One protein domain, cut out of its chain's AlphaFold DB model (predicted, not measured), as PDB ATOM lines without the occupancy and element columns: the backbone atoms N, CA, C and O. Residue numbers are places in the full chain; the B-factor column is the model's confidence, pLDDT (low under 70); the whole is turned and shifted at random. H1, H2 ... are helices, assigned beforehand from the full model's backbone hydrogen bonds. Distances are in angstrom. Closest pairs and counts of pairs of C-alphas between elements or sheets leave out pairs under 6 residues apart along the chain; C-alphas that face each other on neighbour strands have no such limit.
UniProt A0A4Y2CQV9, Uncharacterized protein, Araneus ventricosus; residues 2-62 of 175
ATOM      1  N   TYR A   2       5.767 -22.671 -12.764       79.12
ATOM      2  CA  TYR A   2       4.482 -22.512 -13.474       79.12
ATOM      3  C   TYR A   2       3.257 -22.244 -12.580       79.12
ATOM      4  O   TYR A   2       2.502 -21.322 -12.859       79.12
ATOM      5  N   TYR A   3       3.092 -22.973 -11.470       80.81
ATOM      6  CA  TYR A   3       1.962 -22.782 -10.543       80.81
ATOM      7  C   TYR A   3       1.809 -21.328 -10.065       80.81
ATOM      8  O   TYR A   3       0.704 -20.802 -10.034       80.81
ATOM      9  N   ARG A   4       2.926 -20.660  -9.735       82.12
ATOM     10  CA  ARG A   4       2.919 -19.284  -9.227       82.12
ATOM     11  C   ARG A   4       2.402 -18.312 -10.285       82.12
ATOM     12  O   ARG A   4       1.465 -17.593  -9.990       82.12
ATOM     13  N   ILE A   5       2.947 -18.366 -11.501       87.50
ATOM     14  CA  ILE A   5       2.539 -17.512 -12.629       87.50
ATOM     15  C   ILE A   5       1.028 -17.641 -12.869       87.50
ATOM     16  O   ILE A   5       0.301 -16.653 -12.852       87.50
ATOM     17  N   PHE A   6       0.522 -18.869 -12.994       86.12
ATOM     18  CA  PHE A   6      -0.895 -19.104 -13.277       86.12
ATOM     19  C   PHE A   6      -1.840 -18.676 -12.141       86.12
ATOM     20  O   PHE A   6      -2.911 -18.139 -12.417       86.12
ATOM     21  N   VAL A   7      -1.453 -18.866 -10.875       84.69
ATOM     22  CA  VAL A   7      -2.283 -18.459  -9.729       84.69
ATOM     23  C   VAL A   7      -2.239 -16.945  -9.511       84.69
ATOM     24  O   VAL A   7      -3.282 -16.344  -9.277       84.69
ATOM     25  N   THR A   8      -1.061 -16.313  -9.582       84.56
ATOM     26  CA  THR A   8      -0.905 -14.898  -9.202       84.56
ATOM     27  C   THR A   8      -1.149 -13.920 -10.341       84.56
ATOM     28  O   THR A   8      -1.629 -12.824 -10.084       84.56
ATOM     29  N   GLU A   9      -0.818 -14.284 -11.582       90.62
ATOM     30  CA  GLU A   9      -0.931 -13.374 -12.734       90.62
ATOM     31  C   GLU A   9      -2.214 -13.616 -13.537       90.62
ATOM     32  O   GLU A   9      -2.784 -12.674 -14.079       90.62
ATOM     33  N   PHE A  10      -2.706 -14.859 -13.574       87.81
ATOM     34  CA  PHE A  10      -3.888 -15.238 -14.361       87.81
ATOM     35  C   PHE A  10      -5.120 -15.598 -13.511       87.81
ATOM     36  O   PHE A  10      -6.174 -15.885 -14.073       87.81
ATOM     37  N   ASN A  11      -5.011 -15.581 -12.173       85.19
ATOM     38  CA  ASN A  11      -6.077 -15.965 -11.234       85.19
ATOM     39  C   ASN A  11      -6.696 -17.348 -11.540       85.19
ATOM     40  O   ASN A  11      -7.904 -17.562 -11.417       85.19
ATOM     41  N   LEU A  12      -5.863 -18.299 -11.973       83.31
ATOM     42  CA  LEU A  12      -6.279 -19.665 -12.273       83.31
ATOM     43  C   LEU A  12      -6.022 -20.570 -11.066       83.31
ATOM     44  O   LEU A  12      -4.884 -20.771 -10.644       83.31
ATOM     45  N   GLY A  13      -7.093 -21.147 -10.519       80.00
ATOM     46  CA  GLY A  13      -7.012 -22.131  -9.441       80.00
ATOM     47  C   GLY A  13      -6.709 -23.535  -9.967       80.00
ATOM     48  O   GLY A  13      -7.411 -24.041 -10.841       80.00
ATOM     49  N   PHE A  14      -5.707 -24.204  -9.394       80.81
ATOM     50  CA  PHE A  14      -5.445 -25.620  -9.663       80.81
ATOM     51  C   PHE A  14      -6.112 -26.490  -8.603       80.81
ATOM     52  O   PHE A  14      -5.760 -26.436  -7.423       80.81
ATOM     53  N   HIS A  15      -7.055 -27.331  -9.024       78.94
ATOM     54  CA  HIS A  15      -7.626 -28.360  -8.160       78.94
ATOM     55  C   HIS A  15      -6.726 -29.594  -8.172       78.94
ATOM     56  O   HIS A  15      -6.647 -30.283  -9.186       78.94
ATOM     57  N   SER A  16      -6.088 -29.906  -7.043       75.50
ATOM     58  CA  SER A  16      -5.412 -31.194  -6.870       75.50
ATOM     59  C   SER A  16      -6.430 -32.237  -6.397       75.50
ATOM     60  O   SER A  16      -6.994 -32.095  -5.305       75.50
ATOM     61  N   PRO A  17      -6.710 -33.299  -7.172       71.88
ATOM     62  CA  PRO A  17      -7.515 -34.411  -6.686       71.88
ATOM     63  C   PRO A  17      -6.863 -35.041  -5.445       71.88
ATOM     64  O   PRO A  17      -5.642 -35.110  -5.346       71.88
ATOM     65  N   LYS A  18      -7.678 -35.519  -4.494       74.75
ATOM     66  CA  LYS A  18      -7.181 -36.279  -3.327       74.75
ATOM     67  C   LYS A  18      -6.745 -37.704  -3.688       74.75
ATOM     68  O   LYS A  18      -6.053 -38.346  -2.909       74.75
ATOM     69  N   SER A  19      -7.213 -38.207  -4.825       74.75
ATOM     70  CA  SER A  19      -6.895 -39.518  -5.379       74.75
ATOM     71  C   SER A  19      -7.124 -39.481  -6.884       74.75
ATOM     72  O   SER A  19      -7.936 -38.672  -7.355       74.75
ATOM     73  N   ASP A  20      -6.504 -40.410  -7.603       78.88
ATOM     74  CA  ASP A  20      -6.845 -40.666  -8.997       78.88
ATOM     75  C   ASP A  20      -8.331 -41.015  -9.114       78.88
ATOM     76  O   ASP A  20      -8.928 -41.657  -8.236       78.88
ATOM     77  N   ARG A  21      -8.961 -40.515 -10.176       80.75
ATOM     78  CA  ARG A  21     -10.372 -40.761 -10.479       80.75
ATOM     79  C   ARG A  21     -10.432 -41.605 -11.742       80.75
ATOM     80  O   ARG A  21      -9.645 -41.387 -12.654       80.75
ATOM     81  N   CYS A  22     -11.347 -42.569 -11.788       86.69
ATOM     82  CA  CYS A  22     -11.528 -43.359 -12.999       86.69
ATOM     83  C   CYS A  22     -12.200 -42.520 -14.093       86.69
ATOM     84  O   CYS A  22     -13.031 -41.652 -13.805       86.69
ATOM     85  N   ASP A  23     -11.892 -42.842 -15.347       87.69
ATOM     86  CA  ASP A  23     -12.410 -42.118 -16.511       87.69
ATOM     87  C   ASP A  23     -13.938 -42.123 -16.562       87.69
ATOM     88  O   ASP A  23     -14.550 -41.107 -16.874       87.69
ATOM     89  N   LEU A  24     -14.578 -43.237 -16.181       88.56
ATOM     90  CA  LEU A  24     -16.039 -43.339 -16.133       88.56
ATOM     91  C   LEU A  24     -16.650 -42.351 -15.130       88.56
ATOM     92  O   LEU A  24     -17.671 -41.725 -15.417       88.56
ATOM     93  N   PHE A  25     -16.018 -42.176 -13.965       88.00
ATOM     94  CA  PHE A  25     -16.472 -41.213 -12.965       88.00
ATOM     95  C   PHE A  25     -16.328 -39.779 -13.478       88.00
ATOM     96  O   PHE A  25     -17.266 -38.991 -13.346       88.00
ATOM     97  N   GLU A  26     -15.183 -39.433 -14.073       88.69
ATOM     98  CA  GLU A  26     -14.973 -38.090 -14.625       88.69
ATOM     99  C   GLU A  26     -15.912 -37.813 -15.801       88.69
ATOM    100  O   GLU A  26     -16.559 -36.766 -15.830       88.69
ATOM    101  N   LYS A  27     -16.090 -38.780 -16.709       88.38
ATOM    102  CA  LYS A  27     -17.045 -38.699 -17.822       88.38
ATOM    103  C   LYS A  27     -18.459 -38.433 -17.309       88.38
ATOM    104  O   LYS A  27     -19.105 -37.488 -17.758       88.38
ATOM    105  N   PHE A  28     -18.932 -39.209 -16.333       89.75
ATOM    106  CA  PHE A  28     -20.262 -39.014 -15.755       89.75
ATOM    107  C   PHE A  28     -20.400 -37.652 -15.060       89.75
ATOM    108  O   PHE A  28     -21.409 -36.962 -15.220       89.75
ATOM    109  N   LYS A  29     -19.371 -37.222 -14.321       88.44
ATOM    110  CA  LYS A  29     -19.347 -35.922 -13.645       88.44
ATOM    111  C   LYS A  29     -19.459 -34.760 -14.634       88.44
ATOM    112  O   LYS A  29     -20.273 -33.867 -14.407       88.44
ATOM    113  N   VAL A  30     -18.679 -34.783 -15.715       88.25
ATOM    114  CA  VAL A  30     -18.727 -33.762 -16.774       88.25
ATOM    115  C   VAL A  30     -20.109 -33.743 -17.428       88.25
ATOM    116  O   VAL A  30     -20.730 -32.688 -17.504       88.25
ATOM    117  N   MET A  31     -20.650 -34.909 -17.796       87.06
ATOM    118  CA  MET A  31     -21.971 -35.017 -18.432       87.06
ATOM    119  C   MET A  31     -23.104 -34.491 -17.542       87.06
ATOM    120  O   MET A  31     -24.044 -33.856 -18.030       87.06
ATOM    121  N   LYS A  32     -23.000 -34.706 -16.225       87.31
ATOM    122  CA  LYS A  32     -23.935 -34.158 -15.237       87.31
ATOM    123  C   LYS A  32     -23.844 -32.631 -15.147       87.31
ATOM    124  O   LYS A  32     -24.875 -31.975 -15.041       87.31
ATOM    125  N   GLN A  33     -22.637 -32.066 -15.206       87.25
ATOM    126  CA  GLN A  33     -22.424 -30.613 -15.192       87.25
ATOM    127  C   GLN A  33     -22.951 -29.939 -16.462       87.25
ATOM    128  O   GLN A  33     -23.511 -28.851 -16.385       87.25
ATOM    129  N   THR A  34     -22.835 -30.600 -17.614       86.75
ATOM    130  CA  THR A  34     -23.343 -30.090 -18.896       86.75
ATOM    131  C   THR A  34     -24.824 -30.399 -19.146       86.75
ATOM    132  O   THR A  34     -25.296 -30.147 -20.249       86.75
ATOM    133  N   GLN A  35     -25.547 -30.970 -18.170       77.38
ATOM    134  CA  GLN A  35     -26.956 -31.393 -18.278       77.38
ATOM    135  C   GLN A  35     -27.257 -32.313 -19.482       77.38
ATOM    136  O   GLN A  35     -28.336 -32.261 -20.061       77.38
ATOM    137  N   LYS A  36     -26.305 -33.177 -19.860       77.50
ATOM    138  CA  LYS A  36     -26.452 -34.145 -20.964       77.50
ATOM    139  C   LYS A  36     -26.216 -35.615 -20.563       77.50
ATOM    140  O   LYS A  36     -25.660 -36.349 -21.374       77.50
ATOM    141  N   PRO A  37     -26.544 -36.098 -19.348       73.56
ATOM    142  CA  PRO A  37     -26.378 -37.520 -19.068       73.56
ATOM    143  C   PRO A  37     -27.406 -38.327 -19.876       73.56
ATOM    144  O   PRO A  37     -28.606 -38.152 -19.694       73.56
ATOM    145  N   THR A  38     -26.942 -39.205 -20.765       83.44
ATOM    146  CA  THR A  38     -27.777 -40.260 -21.351       83.44
ATOM    147  C   THR A  38     -28.061 -41.340 -20.311       83.44
ATOM    148  O   THR A  38     -27.222 -41.603 -19.440       83.44
ATOM    149  N   ASP A  39     -29.225 -41.985 -20.417       87.12
ATOM    150  CA  ASP A  39     -29.626 -43.067 -19.511       87.12
ATOM    151  C   ASP A  39     -28.606 -44.215 -19.496       87.12
ATOM    152  O   ASP A  39     -28.296 -44.741 -18.429       87.12
ATOM    153  N   ASP A  40     -27.979 -44.505 -20.639       87.94
ATOM    154  CA  ASP A  40     -26.922 -45.516 -20.760       87.94
ATOM    155  C   ASP A  40     -25.719 -45.224 -19.852       87.94
ATOM    156  O   ASP A  40     -25.260 -46.090 -19.110       87.94
ATOM    157  N   ILE A  41     -25.222 -43.982 -19.845       86.75
ATOM    158  CA  ILE A  41     -24.050 -43.604 -19.036       86.75
ATOM    159  C   ILE A  41     -24.406 -43.641 -17.548       86.75
ATOM    160  O   ILE A  41     -23.575 -43.993 -16.709       86.75
ATOM    161  N   LYS A  42     -25.645 -43.279 -17.201       89.12
ATOM    162  CA  LYS A  42     -26.132 -43.371 -15.824       89.12
ATOM    163  C   LYS A  42     -26.193 -44.828 -15.366       89.12
ATOM    164  O   LYS A  42     -25.694 -45.135 -14.287       89.12
ATOM    165  N   TYR A  43     -26.723 -45.714 -16.205       92.25
ATOM    166  CA  TYR A  43     -26.740 -47.148 -15.943       92.25
ATOM    167  C   TYR A  43     -25.321 -47.717 -15.777       92.25
ATOM    168  O   TYR A  43     -25.035 -48.360 -14.767       92.25
ATOM    169  N   GLU A  44     -24.400 -47.422 -16.702       92.25
ATOM    170  CA  GLU A  44     -22.992 -47.842 -16.605       92.25
ATOM    171  C   GLU A  44     -22.337 -47.374 -15.297       92.25
ATOM    172  O   GLU A  44     -21.622 -48.133 -14.634       92.25
ATOM    173  N   TYR A  45     -22.595 -46.127 -14.899       91.94
ATOM    174  CA  TYR A  45     -22.088 -45.564 -13.653       91.94
ATOM    175  C   TYR A  45     -22.648 -46.283 -12.418       91.94
ATOM    176  O   TYR A  45     -21.886 -46.618 -11.507       91.94
ATOM    177  N   ASP A  46     -23.951 -46.561 -12.386       92.88
ATOM    178  CA  ASP A  46     -24.599 -47.254 -11.270       92.88
ATOM    179  C   ASP A  46     -24.092 -48.701 -11.140       92.88
ATOM    180  O   ASP A  46     -23.783 -49.160 -10.033       92.88
ATOM    181  N   VAL A  47     -23.891 -49.393 -12.267       93.88
ATOM    182  CA  VAL A  47     -23.251 -50.719 -12.312       93.88
ATOM    183  C   VAL A  47     -21.822 -50.653 -11.767       93.88
ATOM    184  O   VAL A  47     -21.447 -51.452 -10.900       93.88
ATOM    185  N   HIS A  48     -21.022 -49.678 -12.208       91.50
ATOM    186  CA  HIS A  48     -19.651 -49.491 -11.728       91.50
ATOM    187  C   HIS A  48     -19.593 -49.248 -10.212       91.50
ATOM    188  O   HIS A  48     -18.785 -49.861  -9.505       91.50
ATOM    189  N   GLN A  49     -20.470 -48.390  -9.691       91.38
ATOM    190  CA  GLN A  49     -20.529 -48.074  -8.264       91.38
ATOM    191  C   GLN A  49     -20.993 -49.269  -7.432       91.38
ATOM    192  O   GLN A  49     -20.418 -49.537  -6.374       91.38
ATOM    193  N   THR A  50     -21.965 -50.029  -7.933       94.06
ATOM    194  CA  THR A  50     -22.434 -51.265  -7.297       94.06
ATOM    195  C   THR A  50     -21.308 -52.292  -7.217       94.06
ATOM    196  O   THR A  50     -21.019 -52.812  -6.139       94.06
ATOM    197  N   SER A  51     -20.585 -52.517  -8.319       90.81
ATOM    198  CA  SER A  51     -19.434 -53.429  -8.361       90.81
ATOM    199  C   SER A  51     -18.342 -53.029  -7.360       90.81
ATOM    200  O   SER A  51     -17.889 -53.841  -6.549       90.81
ATOM    201  N   LYS A  52     -17.991 -51.738  -7.312       90.19
ATOM    202  CA  LYS A  52     -17.039 -51.189  -6.336       90.19
ATOM    203  C   LYS A  52     -17.476 -51.423  -4.888       90.19
ATOM    204  O   LYS A  52     -16.639 -51.753  -4.043       90.19
ATOM    205  N   MET A  53     -18.757 -51.227  -4.577       93.69
ATOM    206  CA  MET A  53     -19.294 -51.452  -3.232       93.69
ATOM    207  C   MET A  53     -19.296 -52.937  -2.865       93.69
ATOM    208  O   MET A  53     -18.917 -53.275  -1.743       93.69
ATOM    209  N   ASN A  54     -19.614 -53.816  -3.815       93.25
ATOM    210  CA  ASN A  54     -19.585 -55.264  -3.619       93.25
ATOM    211  C   ASN A  54     -18.174 -55.761  -3.285       93.25
ATOM    212  O   ASN A  54     -17.990 -56.421  -2.264       93.25
ATOM    213  N   ILE A  55     -17.162 -55.366  -4.068       89.69
ATOM    214  CA  ILE A  55     -15.757 -55.743  -3.826       89.69
ATOM    215  C   ILE A  55     -15.291 -55.255  -2.446       89.69
ATOM    216  O   ILE A  55     -14.657 -55.994  -1.692       89.69
ATOM    217  N   ARG A  56     -15.647 -54.021  -2.065       89.38
ATOM    218  CA  ARG A  56     -15.355 -53.493  -0.720       89.38
ATOM    219  C   ARG A  56     -16.054 -54.289   0.377       89.38
ATOM    220  O   ARG A  56     -15.460 -54.515   1.428       89.38
ATOM    221  N   GLY A  57     -17.294 -54.706   0.138       92.38
ATOM    222  CA  GLY A  57     -18.060 -55.557   1.043       92.38
ATOM    223  C   GLY A  57     -17.368 -56.894   1.293       92.38
ATOM    224  O   GLY A  57     -17.192 -57.265   2.451       92.38
ATOM    225  N   VAL A  58     -16.918 -57.572   0.232       90.44
ATOM    226  CA  VAL A  58     -16.160 -58.833   0.322       90.44
ATOM    227  C   VAL A  58     -14.868 -58.624   1.110       90.44
ATOM    228  O   VAL A  58     -14.686 -59.243   2.156       90.44
ATOM    229  N   ARG A  59     -14.040 -57.648   0.719       87.19
ATOM    230  CA  ARG A  59     -12.757 -57.381   1.391       87.19
ATOM    231  C   ARG A  59     -12.916 -57.007   2.869       87.19
ATOM    232  O   ARG A  59     -12.061 -57.323   3.691       87.19
ATOM    233  N   ASN A  60     -14.001 -56.324   3.237       88.44
ATOM    234  CA  ASN A  60     -14.294 -55.997   4.634       88.44
ATOM    235  C   ASN A  60     -14.769 -57.207   5.446       88.44
ATOM    236  O   ASN A  60     -14.529 -57.242   6.651       88.44
ATOM    237  N   LYS A  61     -15.453 -58.172   4.819       88.56
ATOM    238  CA  LYS A  61     -15.812 -59.443   5.462       88.56
ATOM    239  C   LYS A  61     -14.565 -60.290   5.696       88.56
ATOM    240  O   LYS A  61     -14.352 -60.733   6.819       88.56
ATOM    241  N   GLU A  62     -13.706 -60.410   4.686       87.19
ATOM    242  CA  GLU A  62     -12.448 -61.160   4.779       87.19
ATOM    243  C   GLU A  62     -11.528 -60.600   5.863       87.19
ATOM    244  O   GLU A  62     -11.066 -61.340   6.716       87.19
TER     245      GLU A  62
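This is residues 2 to 62 of the 175 residues of an uncharacterized protein of Araneus ventricosus (UniProt A0A4Y2CQV9). A short helix, H1, lies at one far end of an extended, flat shape, and the long link of residues 9 to 22 leads from it to a pair of helices, in which H2 packs on the first turns of the much longer H3. H1 touches neither of the other two helices, and two stretches stand free: residues 15 to 23, and residues 50 to 62 in the last part of H3, which stick out as a long arm. The printed part has 61 residues with three named helices, in the order H1, H2, H3, and no named strand. The class is all helix, with 42 of the 61 printed residues in the named helices. The whole is extended, with a radius of gyration of the C-alphas of 17.1 A and spans of 50 by 34 by 11 A.

H1, residues 2 to 8, is apart from H2, residues 23 to 33, and the link between them is long, with 14 residues. H1 is also apart from H3, residues 39 to 62. The link from H2 to H3 is tight, with 5 residues. H2 and H3 touch, with 5 pairs of C-alphas within 8 A, and the closest C-alphas are those of Phe 28 and Ile 41, 6.8 A apart. H3 touches H2 with residues 41 to 45 alone. H2 and H3 run opposite ways at a steep tilt of 48 degrees, and their centres are 16.2 A apart. In H1, H2 and H3 every backbone O i to N i+4 pair is within hydrogen-bond range.

H1 begins at Tyr 2, whose C-alpha is at (4.482, -22.512, -13.474), and ends at Thr 8. H2 runs from Asp 23, with its C-alpha at (-12.410, -42.118, -16.511), to Gln 33, and measures 15.3 A from first to last C-alpha. H3, the longest helix with 24 residues, runs from Asp 39 to Glu 62, whose C-alpha is at (-12.448, -61.160, 4.779), and measures 34.8 A from first to last C-alpha.

The two C-alphas farthest apart are those of Glu 9 and Glu 62, at 52.2 A, and the first and last printed C-alphas, of Tyr 2 and Glu 62, are 46.0 A apart. Without the stretches that stand free, 39 residues remain, spanning 42 by 19 by 10 A. The long link, residues 9 to 22, has no named element. The printed part has no cut. The mean pLDDT of the printed part is 86.1, and no printed residue is under 70 in this predicted model.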